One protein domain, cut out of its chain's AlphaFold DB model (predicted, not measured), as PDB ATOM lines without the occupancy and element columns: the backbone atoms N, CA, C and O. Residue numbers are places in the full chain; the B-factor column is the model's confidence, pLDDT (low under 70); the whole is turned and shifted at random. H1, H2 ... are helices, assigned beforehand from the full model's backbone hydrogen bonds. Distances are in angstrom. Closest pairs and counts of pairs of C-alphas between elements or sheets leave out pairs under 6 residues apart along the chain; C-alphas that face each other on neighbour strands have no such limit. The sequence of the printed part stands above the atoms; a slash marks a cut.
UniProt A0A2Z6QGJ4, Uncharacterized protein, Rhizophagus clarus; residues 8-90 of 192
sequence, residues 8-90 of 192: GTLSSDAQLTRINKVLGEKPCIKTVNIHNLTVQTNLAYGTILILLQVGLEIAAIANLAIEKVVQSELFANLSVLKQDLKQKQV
ATOM      1  N   GLY A   8     -10.868  72.870  77.286       77.44
ATOM      2  CA  GLY A   8     -11.650  73.227  78.475       77.44
ATOM      3  C   GLY A   8     -13.140  73.493  78.223       77.44
ATOM      4  O   GLY A   8     -13.909  73.487  79.175       77.44
ATOM      5  N   THR A   9     -13.567  73.695  76.970       83.19
ATOM      6  CA  THR A   9     -14.981  73.933  76.622       83.19
ATOM      7  C   THR A   9     -15.707  72.663  76.177       83.19
ATOM      8  O   THR A   9     -16.893  72.715  75.864       83.19
ATOM      9  N   LEU A  10     -15.000  71.536  76.066       85.38
ATOM     10  CA  LEU A  10     -15.584  70.252  75.676       85.38
ATOM     11  C   LEU A  10     -16.249  69.569  76.881       85.38
ATOM     12  O   LEU A  10     -15.893  69.847  78.023       85.38
ATOM     13  N   SER A  11     -17.169  68.632  76.638       87.94
ATOM     14  CA  SER A  11     -17.680  67.742  77.692       87.94
ATOM     15  C   SER A  11     -16.569  66.843  78.246       87.94
ATOM     16  O   SER A  11     -15.585  66.581  77.554       87.94
ATOM     17  N   SER A  12     -16.718  66.326  79.470       85.00
ATOM     18  CA  SER A  12     -15.696  65.489  80.122       85.00
ATOM     19  C   SER A  12     -15.260  64.285  79.276       85.00
ATOM     20  O   SER A  12     -14.063  64.039  79.138       85.00
ATOM     21  N   ASP A  13     -16.199  63.594  78.625       86.94
ATOM     22  CA  ASP A  13     -15.886  62.452  77.753       86.94
ATOM     23  C   ASP A  13     -15.126  62.878  76.490       86.94
ATOM     24  O   ASP A  13     -14.187  62.208  76.048       86.94
ATOM     25  N   ALA A  14     -15.486  64.029  75.917       87.25
ATOM     26  CA  ALA A  14     -14.795  64.592  74.762       87.25
ATOM     27  C   ALA A  14     -13.392  65.104  75.133       87.25
ATOM     28  O   ALA A  14     -12.454  64.949  74.347       87.25
ATOM     29  N   GLN A  15     -13.222  65.657  76.339       87.38
ATOM     30  CA  GLN A  15     -11.918  66.018  76.895       87.38
ATOM     31  C   GLN A  15     -11.041  64.776  77.048       87.38
ATOM     32  O   GLN A  15      -9.932  64.754  76.515       87.38
ATOM     33  N   LEU A  16     -11.552  63.721  77.686       86.38
ATOM     34  CA  LEU A  16     -10.828  62.467  77.888       86.38
ATOM     35  C   LEU A  16     -10.434  61.814  76.556       86.38
ATOM     36  O   LEU A  16      -9.281  61.435  76.364       86.38
ATOM     37  N   THR A  17     -11.361  61.751  75.600       86.81
ATOM     38  CA  THR A  17     -11.097  61.208  74.259       86.81
ATOM     39  C   THR A  17      -9.998  61.995  73.549       86.81
ATOM     40  O   THR A  17      -9.082  61.415  72.963       86.81
ATOM     41  N   ARG A  18     -10.048  63.329  73.622       84.44
ATOM     42  CA  ARG A  18      -9.031  64.189  73.012       84.44
ATOM     43  C   ARG A  18      -7.677  64.044  73.701       84.44
ATOM     44  O   ARG A  18      -6.669  63.989  73.005       84.44
ATOM     45  N   ILE A  19      -7.644  63.929  75.027       83.88
ATOM     46  CA  ILE A  19      -6.417  63.661  75.789       83.88
ATOM     47  C   ILE A  19      -5.797  62.339  75.354       83.88
ATOM     48  O   ILE A  19      -4.615  62.300  75.020       83.88
ATOM     49  N   ASN A  20      -6.600  61.281  75.278       83.81
ATOM     50  CA  ASN A  20      -6.135  59.968  74.846       83.81
ATOM     51  C   ASN A  20      -5.649  59.988  73.393       83.81
ATOM     52  O   ASN A  20      -4.661  59.338  73.075       83.81
ATOM     53  N   LYS A  21      -6.269  60.785  72.515       85.19
ATOM     54  CA  LYS A  21      -5.775  60.986  71.147       85.19
ATOM     55  C   LYS A  21      -4.430  61.719  71.108       85.19
ATOM     56  O   LYS A  21      -3.576  61.374  70.305       85.19
ATOM     57  N   VAL A  22      -4.246  62.743  71.938       80.94
ATOM     58  CA  VAL A  22      -3.038  63.587  71.928       80.94
ATOM     59  C   VAL A  22      -1.858  62.915  72.630       80.94
ATOM     60  O   VAL A  22      -0.722  63.035  72.177       80.94
ATOM     61  N   LEU A  23      -2.109  62.237  73.749       80.81
ATOM     62  CA  LEU A  23      -1.064  61.681  74.605       80.81
ATOM     63  C   LEU A  23      -1.008  60.151  74.593       80.81
ATOM     64  O   LEU A  23       0.054  59.596  74.855       80.81
ATOM     65  N   GLY A  24      -2.105  59.460  74.277       76.06
ATOM     66  CA  GLY A  24      -2.199  57.996  74.355       76.06
ATOM     67  C   GLY A  24      -1.353  57.245  73.324       76.06
ATOM     68  O   GLY A  24      -1.164  56.036  73.446       76.06
ATOM     69  N   GLU A  25      -0.783  57.935  72.336       77.25
ATOM     70  CA  GLU A  25       0.232  57.351  71.455       77.25
ATOM     71  C   GLU A  25       1.549  57.086  72.199       77.25
ATOM     72  O   GLU A  25       2.261  56.129  71.883       77.25
ATOM     73  N   LYS A  26       1.857  57.878  73.236       82.12
ATOM     74  CA  LYS A  26       3.104  57.751  73.991       82.12
ATOM     75  C   LYS A  26       3.042  56.541  74.935       82.12
ATOM     76  O   LYS A  26       2.138  56.479  75.771       82.12
ATOM     77  N   PRO A  27       4.011  55.603  74.870       79.81
ATOM     78  CA  PRO A  27       3.991  54.379  75.676       79.81
ATOM     79  C   PRO A  27       3.847  54.629  77.180       79.81
ATOM     80  O   PRO A  27       3.059  53.959  77.837       79.81
ATOM     81  N   CYS A  28       4.545  55.638  77.703       78.50
ATOM     82  CA  CYS A  28       4.511  56.022  79.114       78.50
ATOM     83  C   CYS A  28       3.168  56.608  79.581       78.50
ATOM     84  O   CYS A  28       2.914  56.637  80.779       78.50
ATOM     85  N   ILE A  29       2.304  57.062  78.666       84.19
ATOM     86  CA  ILE A  29       0.981  57.602  79.005       84.19
ATOM     87  C   ILE A  29      -0.116  56.543  78.891       84.19
ATOM     88  O   ILE A  29      -1.129  56.651  79.572       84.19
ATOM     89  N   LYS A  30       0.078  55.478  78.100       81.25
ATOM     90  CA  LYS A  30      -0.923  54.403  77.945       81.25
ATOM     91  C   LYS A  30      -1.327  53.747  79.264       81.25
ATOM     92  O   LYS A  30      -2.443  53.256  79.383       81.25
ATOM     93  N   THR A  31      -0.424  53.727  80.236       83.38
ATOM     94  CA  THR A  31      -0.658  53.161  81.569       83.38
ATOM     95  C   THR A  31      -1.311  54.149  82.534       83.38
ATOM     96  O   THR A  31      -1.721  53.755  83.623       83.38
ATOM     97  N   VAL A  32      -1.406  55.431  82.174       85.12
ATOM     98  CA  VAL A  32      -1.936  56.476  83.051       85.12
ATOM     99  C   VAL A  32      -3.452  56.537  82.913       85.12
ATOM    100  O   VAL A  32      -3.991  56.891  81.865       85.12
ATOM    101  N   ASN A  33      -4.163  56.257  84.005       88.81
ATOM    102  CA  ASN A  33      -5.600  56.494  84.077       88.81
ATOM    103  C   ASN A  33      -5.868  57.985  84.338       88.81
ATOM    104  O   ASN A  33      -5.906  58.434  85.484       88.81
ATOM    105  N   ILE A  34      -6.051  58.749  83.257       87.62
ATOM    106  CA  ILE A  34      -6.258  60.205  83.297       87.62
ATOM    107  C   ILE A  34      -7.487  60.583  84.130       87.62
ATOM    108  O   ILE A  34      -7.428  61.545  84.892       87.62
ATOM    109  N   HIS A  35      -8.578  59.820  84.023       88.00
ATOM    110  CA  HIS A  35      -9.787  60.085  84.798       88.00
ATOM    111  C   HIS A  35      -9.520  59.945  86.300       88.00
ATOM    112  O   HIS A  35      -9.795  60.863  87.072       88.00
ATOM    113  N   ASN A  36      -8.893  58.841  86.710       91.88
ATOM    114  CA  ASN A  36      -8.510  58.649  88.106       91.88
ATOM    115  C   ASN A  36      -7.579  59.774  88.595       91.88
ATOM    116  O   ASN A  36      -7.767  60.294  89.690       91.88
ATOM    117  N   LEU A  37      -6.635  60.215  87.757       90.00
ATOM    118  CA  LEU A  37      -5.746  61.330  88.083       90.00
ATOM    119  C   LEU A  37      -6.524  62.633  88.333       90.00
ATOM    120  O   LEU A  37      -6.257  63.323  89.314       90.00
ATOM    121  N   THR A  38      -7.505  62.958  87.482       89.88
ATOM    122  CA  THR A  38      -8.347  64.155  87.663       89.88
ATOM    123  C   THR A  38      -9.164  64.101  88.950       89.88
ATOM    124  O   THR A  38      -9.235  65.100  89.659       89.88
ATOM    125  N   VAL A  39      -9.717  62.933  89.292       91.00
ATOM    126  CA  VAL A  39     -10.498  62.741  90.523       91.00
ATOM    127  C   VAL A  39      -9.611  62.887  91.760       91.00
ATOM    128  O   VAL A  39      -9.971  63.606  92.685       91.00
ATOM    129  N   GLN A  40      -8.432  62.258  91.768       95.06
ATOM    130  CA  GLN A  40      -7.521  62.293  92.919       95.06
ATOM    131  C   GLN A  40      -6.912  63.675  93.164       95.06
ATOM    132  O   GLN A  40      -6.696  64.064  94.307       95.06
ATOM    133  N   THR A  41      -6.618  64.414  92.095       93.12
ATOM    134  CA  THR A  41      -5.969  65.731  92.191       93.12
ATOM    135  C   THR A  41      -6.962  66.889  92.245       93.12
ATOM    136  O   THR A  41      -6.556  68.019  92.497       93.12
ATOM    137  N   ASN A  42      -8.252  66.627  92.000       93.50
ATOM    138  CA  ASN A  42      -9.284  67.644  91.807       93.50
ATOM    139  C   ASN A  42      -8.889  68.704  90.754       93.50
ATOM    140  O   ASN A  42      -9.197  69.889  90.877       93.50
ATOM    141  N   LEU A  43      -8.160  68.278  89.719       90.00
ATOM    142  CA  LEU A  43      -7.729  69.139  88.624       90.00
ATOM    143  C   LEU A  43      -8.572  68.889  87.381       90.00
ATOM    144  O   LEU A  43      -8.929  67.756  87.051       90.00
ATOM    145  N   ALA A  44      -8.828  69.963  86.637       87.62
ATOM    146  CA  ALA A  44      -9.444  69.853  85.327       87.62
ATOM    147  C   ALA A  44      -8.548  69.041  84.375       87.62
ATOM    148  O   ALA A  44      -7.320  69.162  84.380       87.62
ATOM    149  N   TYR A  45      -9.173  68.272  83.487       87.19
ATOM    150  CA  TYR A  45      -8.508  67.502  82.430       87.19
ATOM    151  C   TYR A  45      -7.501  68.321  81.613       87.19
ATOM    152  O   TYR A  45      -6.419  67.831  81.293       87.19
ATOM    153  N   GLY A  46      -7.833  69.581  81.303       84.00
ATOM    154  CA  GLY A  46      -6.923  70.492  80.606       84.00
ATOM    155  C   GLY A  46      -5.625  70.732  81.381       84.00
ATOM    156  O   GLY A  46      -4.545  70.662  80.798       84.00
ATOM    157  N   THR A  47      -5.719  70.932  82.698       87.38
ATOM    158  CA  THR A  47      -4.562  71.107  83.585       87.38
ATOM    159  C   THR A  47      -3.713  69.842  83.640       87.38
ATOM    160  O   THR A  47      -2.497  69.917  83.478       87.38
ATOM    161  N   ILE A  48      -4.344  68.670  83.790       89.12
ATOM    162  CA  ILE A  48      -3.635  67.383  83.775       89.12
ATOM    163  C   ILE A  48      -2.875  67.181  82.467       89.12
ATOM    164  O   ILE A  48      -1.709  66.791  82.485       89.12
ATOM    165  N   LEU A  49      -3.496  67.485  81.328       85.69
ATOM    166  CA  LEU A  49      -2.831  67.332  80.041       85.69
ATOM    167  C   LEU A  49      -1.637  68.290  79.889       85.69
ATOM    168  O   LEU A  49      -0.599  67.858  79.390       85.69
ATOM    169  N   ILE A  50      -1.739  69.543  80.350       86.81
ATOM    170  CA  ILE A  50      -0.604  70.483  80.347       86.81
ATOM    171  C   ILE A  50       0.553  69.927  81.181       86.81
ATOM    172  O   ILE A  50       1.678  69.858  80.688       86.81
ATOM    173  N   LEU A  51       0.277  69.485  82.411       90.19
ATOM    174  CA  LEU A  51       1.294  68.938  83.312       90.19
ATOM    175  C   LEU A  51       1.994  67.718  82.709       90.19
ATOM    176  O   LEU A  51       3.222  67.651  82.692       90.19
ATOM    177  N   LEU A  52       1.223  66.776  82.160       89.00
ATOM    178  CA  LEU A  52       1.776  65.592  81.506       89.00
ATOM    179  C   LEU A  52       2.622  65.966  80.289       89.00
ATOM    180  O   LEU A  52       3.690  65.395  80.085       89.00
ATOM    181  N   GLN A  53       2.175  66.925  79.481       86.75
ATOM    182  CA  GLN A  53       2.905  67.337  78.290       86.75
ATOM    183  C   GLN A  53       4.240  68.003  78.639       86.75
ATOM    184  O   GLN A  53       5.258  67.636  78.054       86.75
ATOM    185  N   VAL A  54       4.251  68.904  79.625       89.12
ATOM    186  CA  VAL A  54       5.482  69.528  80.134       89.12
ATOM    187  C   VAL A  54       6.419  68.468  80.714       89.12
ATOM    188  O   VAL A  54       7.596  68.437  80.365       89.12
ATOM    189  N   GLY A  55       5.901  67.543  81.526       89.62
ATOM    190  CA  GLY A  55       6.700  66.453  82.090       89.62
ATOM    191  C   GLY A  55       7.347  65.571  81.018       89.62
ATOM    192  O   GLY A  55       8.515  65.210  81.132       89.62
ATOM    193  N   LEU A  56       6.624  65.276  79.935       88.50
ATOM    194  CA  LEU A  56       7.151  64.515  78.801       88.50
ATOM    195  C   LEU A  56       8.245  65.263  78.034       88.50
ATOM    196  O   LEU A  56       9.189  64.632  77.564       88.50
ATOM    197  N   GLU A  57       8.111  66.579  77.868       88.56
ATOM    198  CA  GLU A  57       9.127  67.407  77.209       88.56
ATOM    199  C   GLU A  57      10.401  67.489  78.060       88.56
ATOM    200  O   GLU A  57      11.496  67.270  77.543       88.56
ATOM    201  N   ILE A  58      10.263  67.686  79.374       90.25
ATOM    202  CA  ILE A  58      11.393  67.680  80.314       90.25
ATOM    203  C   ILE A  58      12.094  66.316  80.312       90.25
ATOM    204  O   ILE A  58      13.318  66.258  80.213       90.25
ATOM    205  N   ALA A  59      11.338  65.216  80.361       89.50
ATOM    206  CA  ALA A  59      11.903  63.870  80.318       89.50
ATOM    207  C   ALA A  59      12.669  63.602  79.011       89.50
ATOM    208  O   ALA A  59      13.739  62.998  79.035       89.50
ATOM    209  N   ALA A  60      12.163  64.085  77.871       88.81
ATOM    210  CA  ALA A  60      12.858  63.958  76.591       88.81
ATOM    211  C   ALA A  60      14.190  64.729  76.577       88.81
ATOM    212  O   ALA A  60      15.196  64.203  76.102       88.81
ATOM    213  N   ILE A  61      14.213  65.946  77.131       90.56
ATOM    214  CA  ILE A  61      15.436  66.754  77.254       90.56
ATOM    215  C   ILE A  61      16.448  66.063  78.173       90.56
ATOM    216  O   ILE A  61      17.625  65.965  77.826       90.56
ATOM    217  N   ALA A  62      15.991  65.553  79.316       89.75
ATOM    218  CA  ALA A  62      16.839  64.850  80.270       89.75
ATOM    219  C   ALA A  62      17.458  63.585  79.659       89.75
ATOM    220  O   ALA A  62      18.667  63.390  79.758       89.75
ATOM    221  N   ASN A  63      16.666  62.769  78.956       89.00
ATOM    222  CA  ASN A  63      17.168  61.571  78.281       89.00
ATOM    223  C   ASN A  63      18.233  61.911  77.234       89.00
ATOM    224  O   ASN A  63      19.273  61.265  77.195       89.00
ATOM    225  N   LEU A  64      18.024  62.966  76.441       90.75
ATOM    226  CA  LEU A  64      19.007  63.412  75.451       90.75
ATOM    227  C   LEU A  64      20.304  63.914  76.105       90.75
ATOM    228  O   LEU A  64      21.392  63.710  75.564       90.75
ATOM    229  N   ALA A  65      20.214  64.569  77.264       88.50
ATOM    230  CA  ALA A  65      21.391  64.969  78.029       88.50
ATOM    231  C   ALA A  65      22.160  63.749  78.562       88.50
ATOM    232  O   ALA A  65      23.378  63.687  78.410       88.50
ATOM    233  N   ILE A  66      21.452  62.760  79.113       89.12
ATOM    234  CA  ILE A  66      22.046  61.509  79.603       89.12
ATOM    235  C   ILE A  66      22.716  60.746  78.458       89.12
ATOM    236  O   ILE A  66      23.865  60.339  78.594       89.12
ATOM    237  N   GLU A  67      22.051  60.601  77.311       88.12
ATOM    238  CA  GLU A  67      22.623  59.934  76.136       88.12
ATOM    239  C   GLU A  67      23.929  60.594  75.684       88.12
ATOM    240  O   GLU A  67      24.895  59.895  75.380       88.12
ATOM    241  N   LYS A  68      24.000  61.930  75.692       85.50
ATOM    242  CA  LYS A  68      25.233  62.661  75.364       85.50
ATOM    243  C   LYS A  68      26.355  62.394  76.364       85.50
ATOM    244  O   LYS A  68      27.490  62.184  75.942       85.50
ATOM    245  N   VAL A  69      26.047  62.388  77.661       88.25
ATOM    246  CA  VAL A  69      27.032  62.088  78.712       88.25
ATOM    247  C   VAL A  69      27.552  60.662  78.547       88.25
ATOM    248  O   VAL A  69      28.758  60.469  78.408       88.25
ATOM    249  N   VAL A  70      26.656  59.681  78.427       88.38
ATOM    250  CA  VAL A  70      27.022  58.271  78.235       88.38
ATOM    251  C   VAL A  70      27.861  58.082  76.970       88.38
ATOM    252  O   VAL A  70      28.870  57.382  77.002       88.38
ATOM    253  N   GLN A  71      27.502  58.727  75.856       84.00
ATOM    254  CA  GLN A  71      28.317  58.679  74.641       84.00
ATOM    255  C   GLN A  71      29.707  59.281  74.867       84.00
ATOM    256  O   GLN A  71      30.695  58.680  74.450       84.00
ATOM    257  N   SER A  72      29.805  60.430  75.538       79.94
ATOM    258  CA  SER A  72      31.095  61.070  75.812       79.94
ATOM    259  C   SER A  72      32.003  60.207  76.695       79.94
ATOM    260  O   SER A  72      33.185  60.057  76.384       79.94
ATOM    261  N   GLU A  73      31.449  59.554  77.718       79.19
ATOM    262  CA  GLU A  73      32.182  58.634  78.592       79.19
ATOM    263  C   GLU A  73      32.612  57.366  77.851       79.19
ATOM    264  O   GLU A  73      33.754  56.927  77.983       79.19
ATOM    265  N   LEU A  74      31.741  56.793  77.016       79.94
ATOM    266  CA  LEU A  74      32.092  55.639  76.185       79.94
ATOM    267  C   LEU A  74      33.222  55.970  75.208       79.94
ATOM    268  O   LEU A  74      34.144  55.168  75.065       79.94
ATOM    269  N   PHE A  75      33.187  57.140  74.561       74.25
ATOM    270  CA  PHE A  75      34.268  57.588  73.680       74.25
ATOM    271  C   PHE A  75      35.577  57.804  74.444       74.25
ATOM    272  O   PHE A  75      36.613  57.328  73.979       74.25
ATOM    273  N   ALA A  76      35.532  58.447  75.616       74.06
ATOM    274  CA  ALA A  76      36.701  58.646  76.469       74.06
ATOM    275  C   ALA A  76      37.327  57.304  76.888       74.06
ATOM    276  O   ALA A  76      38.525  57.081  76.690       74.06
ATOM    277  N   ASN A  77      36.507  56.361  77.353       73.56
ATOM    278  CA  ASN A  77      36.951  55.026  77.752       73.56
ATOM    279  C   ASN A  77      37.516  54.219  76.570       73.56
ATOM    280  O   ASN A  77      38.528  53.536  76.713       73.56
ATOM    281  N   LEU A  78      36.924  54.332  75.375       70.69
ATOM    282  CA  LEU A  78      37.453  53.710  74.155       70.69
ATOM    283  C   LEU A  78      38.799  54.302  73.727       70.69
ATOM    284  O   LEU A  78      39.652  53.567  73.230       70.69
ATOM    285  N   SER A  79      39.001  55.613  73.880       69.94
ATOM    286  CA  SER A  79      40.289  56.244  73.576       69.94
ATOM    287  C   SER A  79      41.388  55.831  74.551       69.94
ATOM    288  O   SER A  79      42.494  55.540  74.097       69.94
ATOM    289  N   VAL A  80      41.071  55.716  75.844       73.12
ATOM    290  CA  VAL A  80      42.009  55.230  76.869       73.12
ATOM    291  C   VAL A  80      42.382  53.770  76.602       73.12
ATOM    292  O   VAL A  80      43.559  53.462  76.459       73.12
ATOM    293  N   LEU A  81      41.401  52.890  76.359       66.31
ATOM    294  CA  LEU A  81      41.662  51.489  75.989       66.31
ATOM    295  C   LEU A  81      42.538  51.354  74.736       66.31
ATOM    296  O   LEU A  81      43.388  50.468  74.660       66.31
ATOM    297  N   LYS A  82      42.351  52.225  73.736       70.94
ATOM    298  CA  LYS A  82      43.195  52.242  72.531       70.94
ATOM    299  C   LYS A  82      44.614  52.743  72.807       70.94
ATOM    300  O   LYS A  82      45.528  52.287  72.124       70.94
ATOM    301  N   GLN A  83      44.813  53.670  73.742       67.44
ATOM    302  CA  GLN A  83      46.151  54.096  74.167       67.44
ATOM    303  C   GLN A  83      46.860  52.999  74.963       67.44
ATOM    304  O   GLN A  83      48.005  52.689  74.644       67.44
ATOM    305  N   ASP A  84      46.161  52.330  75.879       62.34
ATOM    306  CA  ASP A  84      46.712  51.215  76.660       62.34
ATOM    307  C   ASP A  84      47.082  50.016  75.772       62.34
ATOM    308  O   ASP A  84      48.130  49.397  75.950       62.34
ATOM    309  N   LEU A  85      46.266  49.709  74.754       59.62
ATOM    310  CA  LEU A  85      46.579  48.680  73.751       59.62
ATOM    311  C   LEU A  85      47.805  49.035  72.903       59.62
ATOM    312  O   LEU A  85      48.566  48.143  72.530       59.62
ATOM    313  N   LYS A  86      48.002  50.321  72.594       62.03
ATOM    314  CA  LYS A  86      49.203  50.785  71.892       62.03
ATOM    315  C   LYS A  86      50.435  50.746  72.794       62.03
ATOM    316  O   LYS A  86      51.490  50.374  72.307       62.03
ATOM    317  N   GLN A  87      50.311  51.066  74.082       58.72
ATOM    318  CA  GLN A  87      51.421  50.962  75.033       58.72
ATOM    319  C   GLN A  87      51.815  49.506  75.312       58.72
ATOM    320  O   GLN A  87      53.002  49.206  75.320       58.72
ATOM    321  N   LYS A  88      50.857  48.576  75.423       57.16
ATOM    322  CA  LYS A  88      51.151  47.138  75.583       57.16
ATOM    323  C   LYS A  88      51.781  46.465  74.358       57.16
ATOM    324  O   LYS A  88      52.383  45.412  74.506       57.16
ATOM    325  N   GLN A  89      51.653  47.033  73.156       55.53
ATOM    326  CA  GLN A  89      52.394  46.557  71.974       55.53
ATOM    327  C   GLN A  89      53.825  47.114  71.888       55.53
ATOM    328  O   GLN A  89      54.590  46.669  71.039       55.53
ATOM    329  N   VAL A  90      54.189  48.069  72.750       53.47
ATOM    330  CA  VAL A  90      55.521  48.696  72.811       53.47
ATOM    331  C   VAL A  90      56.226  48.300  74.115       53.47
ATOM    332  O   VAL A  90      56.957  49.085  74.704       53.47
TER     333      VAL A  90
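This is residues 8 to 90 of the 192 residues of an uncharacterized protein of Rhizophagus clarus (UniProt A0A2Z6QGJ4). A small head of H1, H2 and H3 sits at the beginning of one long helix, H4: H1 runs beside its first turns and H3 stands crosswise at its start. Residues 57 to 90 stick out as a long arm. The printed part has 83 residues with four named helices, H1 to H4 in order, and no named strand: all helix. It is extended, a rod of 76 by 19 by 19 A, radius of gyration of the C-alphas 22.4 A.

H1, residues 12 to 23, touches residues 45 to 53 alone of H4, residues 45 to 88, at a shallow tilt of 16 degrees, the same way; the closest C-alphas, of Ile 19 and Leu 49, are 6.7 A apart. H2, residues 27 to 30, is only just apart from H4, at 8.4 A between closest C-alphas. H3, residues 34 to 41, touches residues 45 to 48 alone of H4, about perpendicular at 77 degrees; the closest C-alphas, of Thr 38 and Tyr 45, are 6.2 A apart. Every O i to N i+4 pair is within hydrogen-bond range in H1, H3 and H4; H2 is too short for one.

H1 measures 16.1 A from C-alpha 12 at (-15.696, 65.489, 80.122), H4 63.4 A to C-alpha 88 at (51.151, 47.138, 75.583).

The printed part has no cut, and its three links are tight. Residues 79, 81 and 83 to 90 have pLDDT under 70.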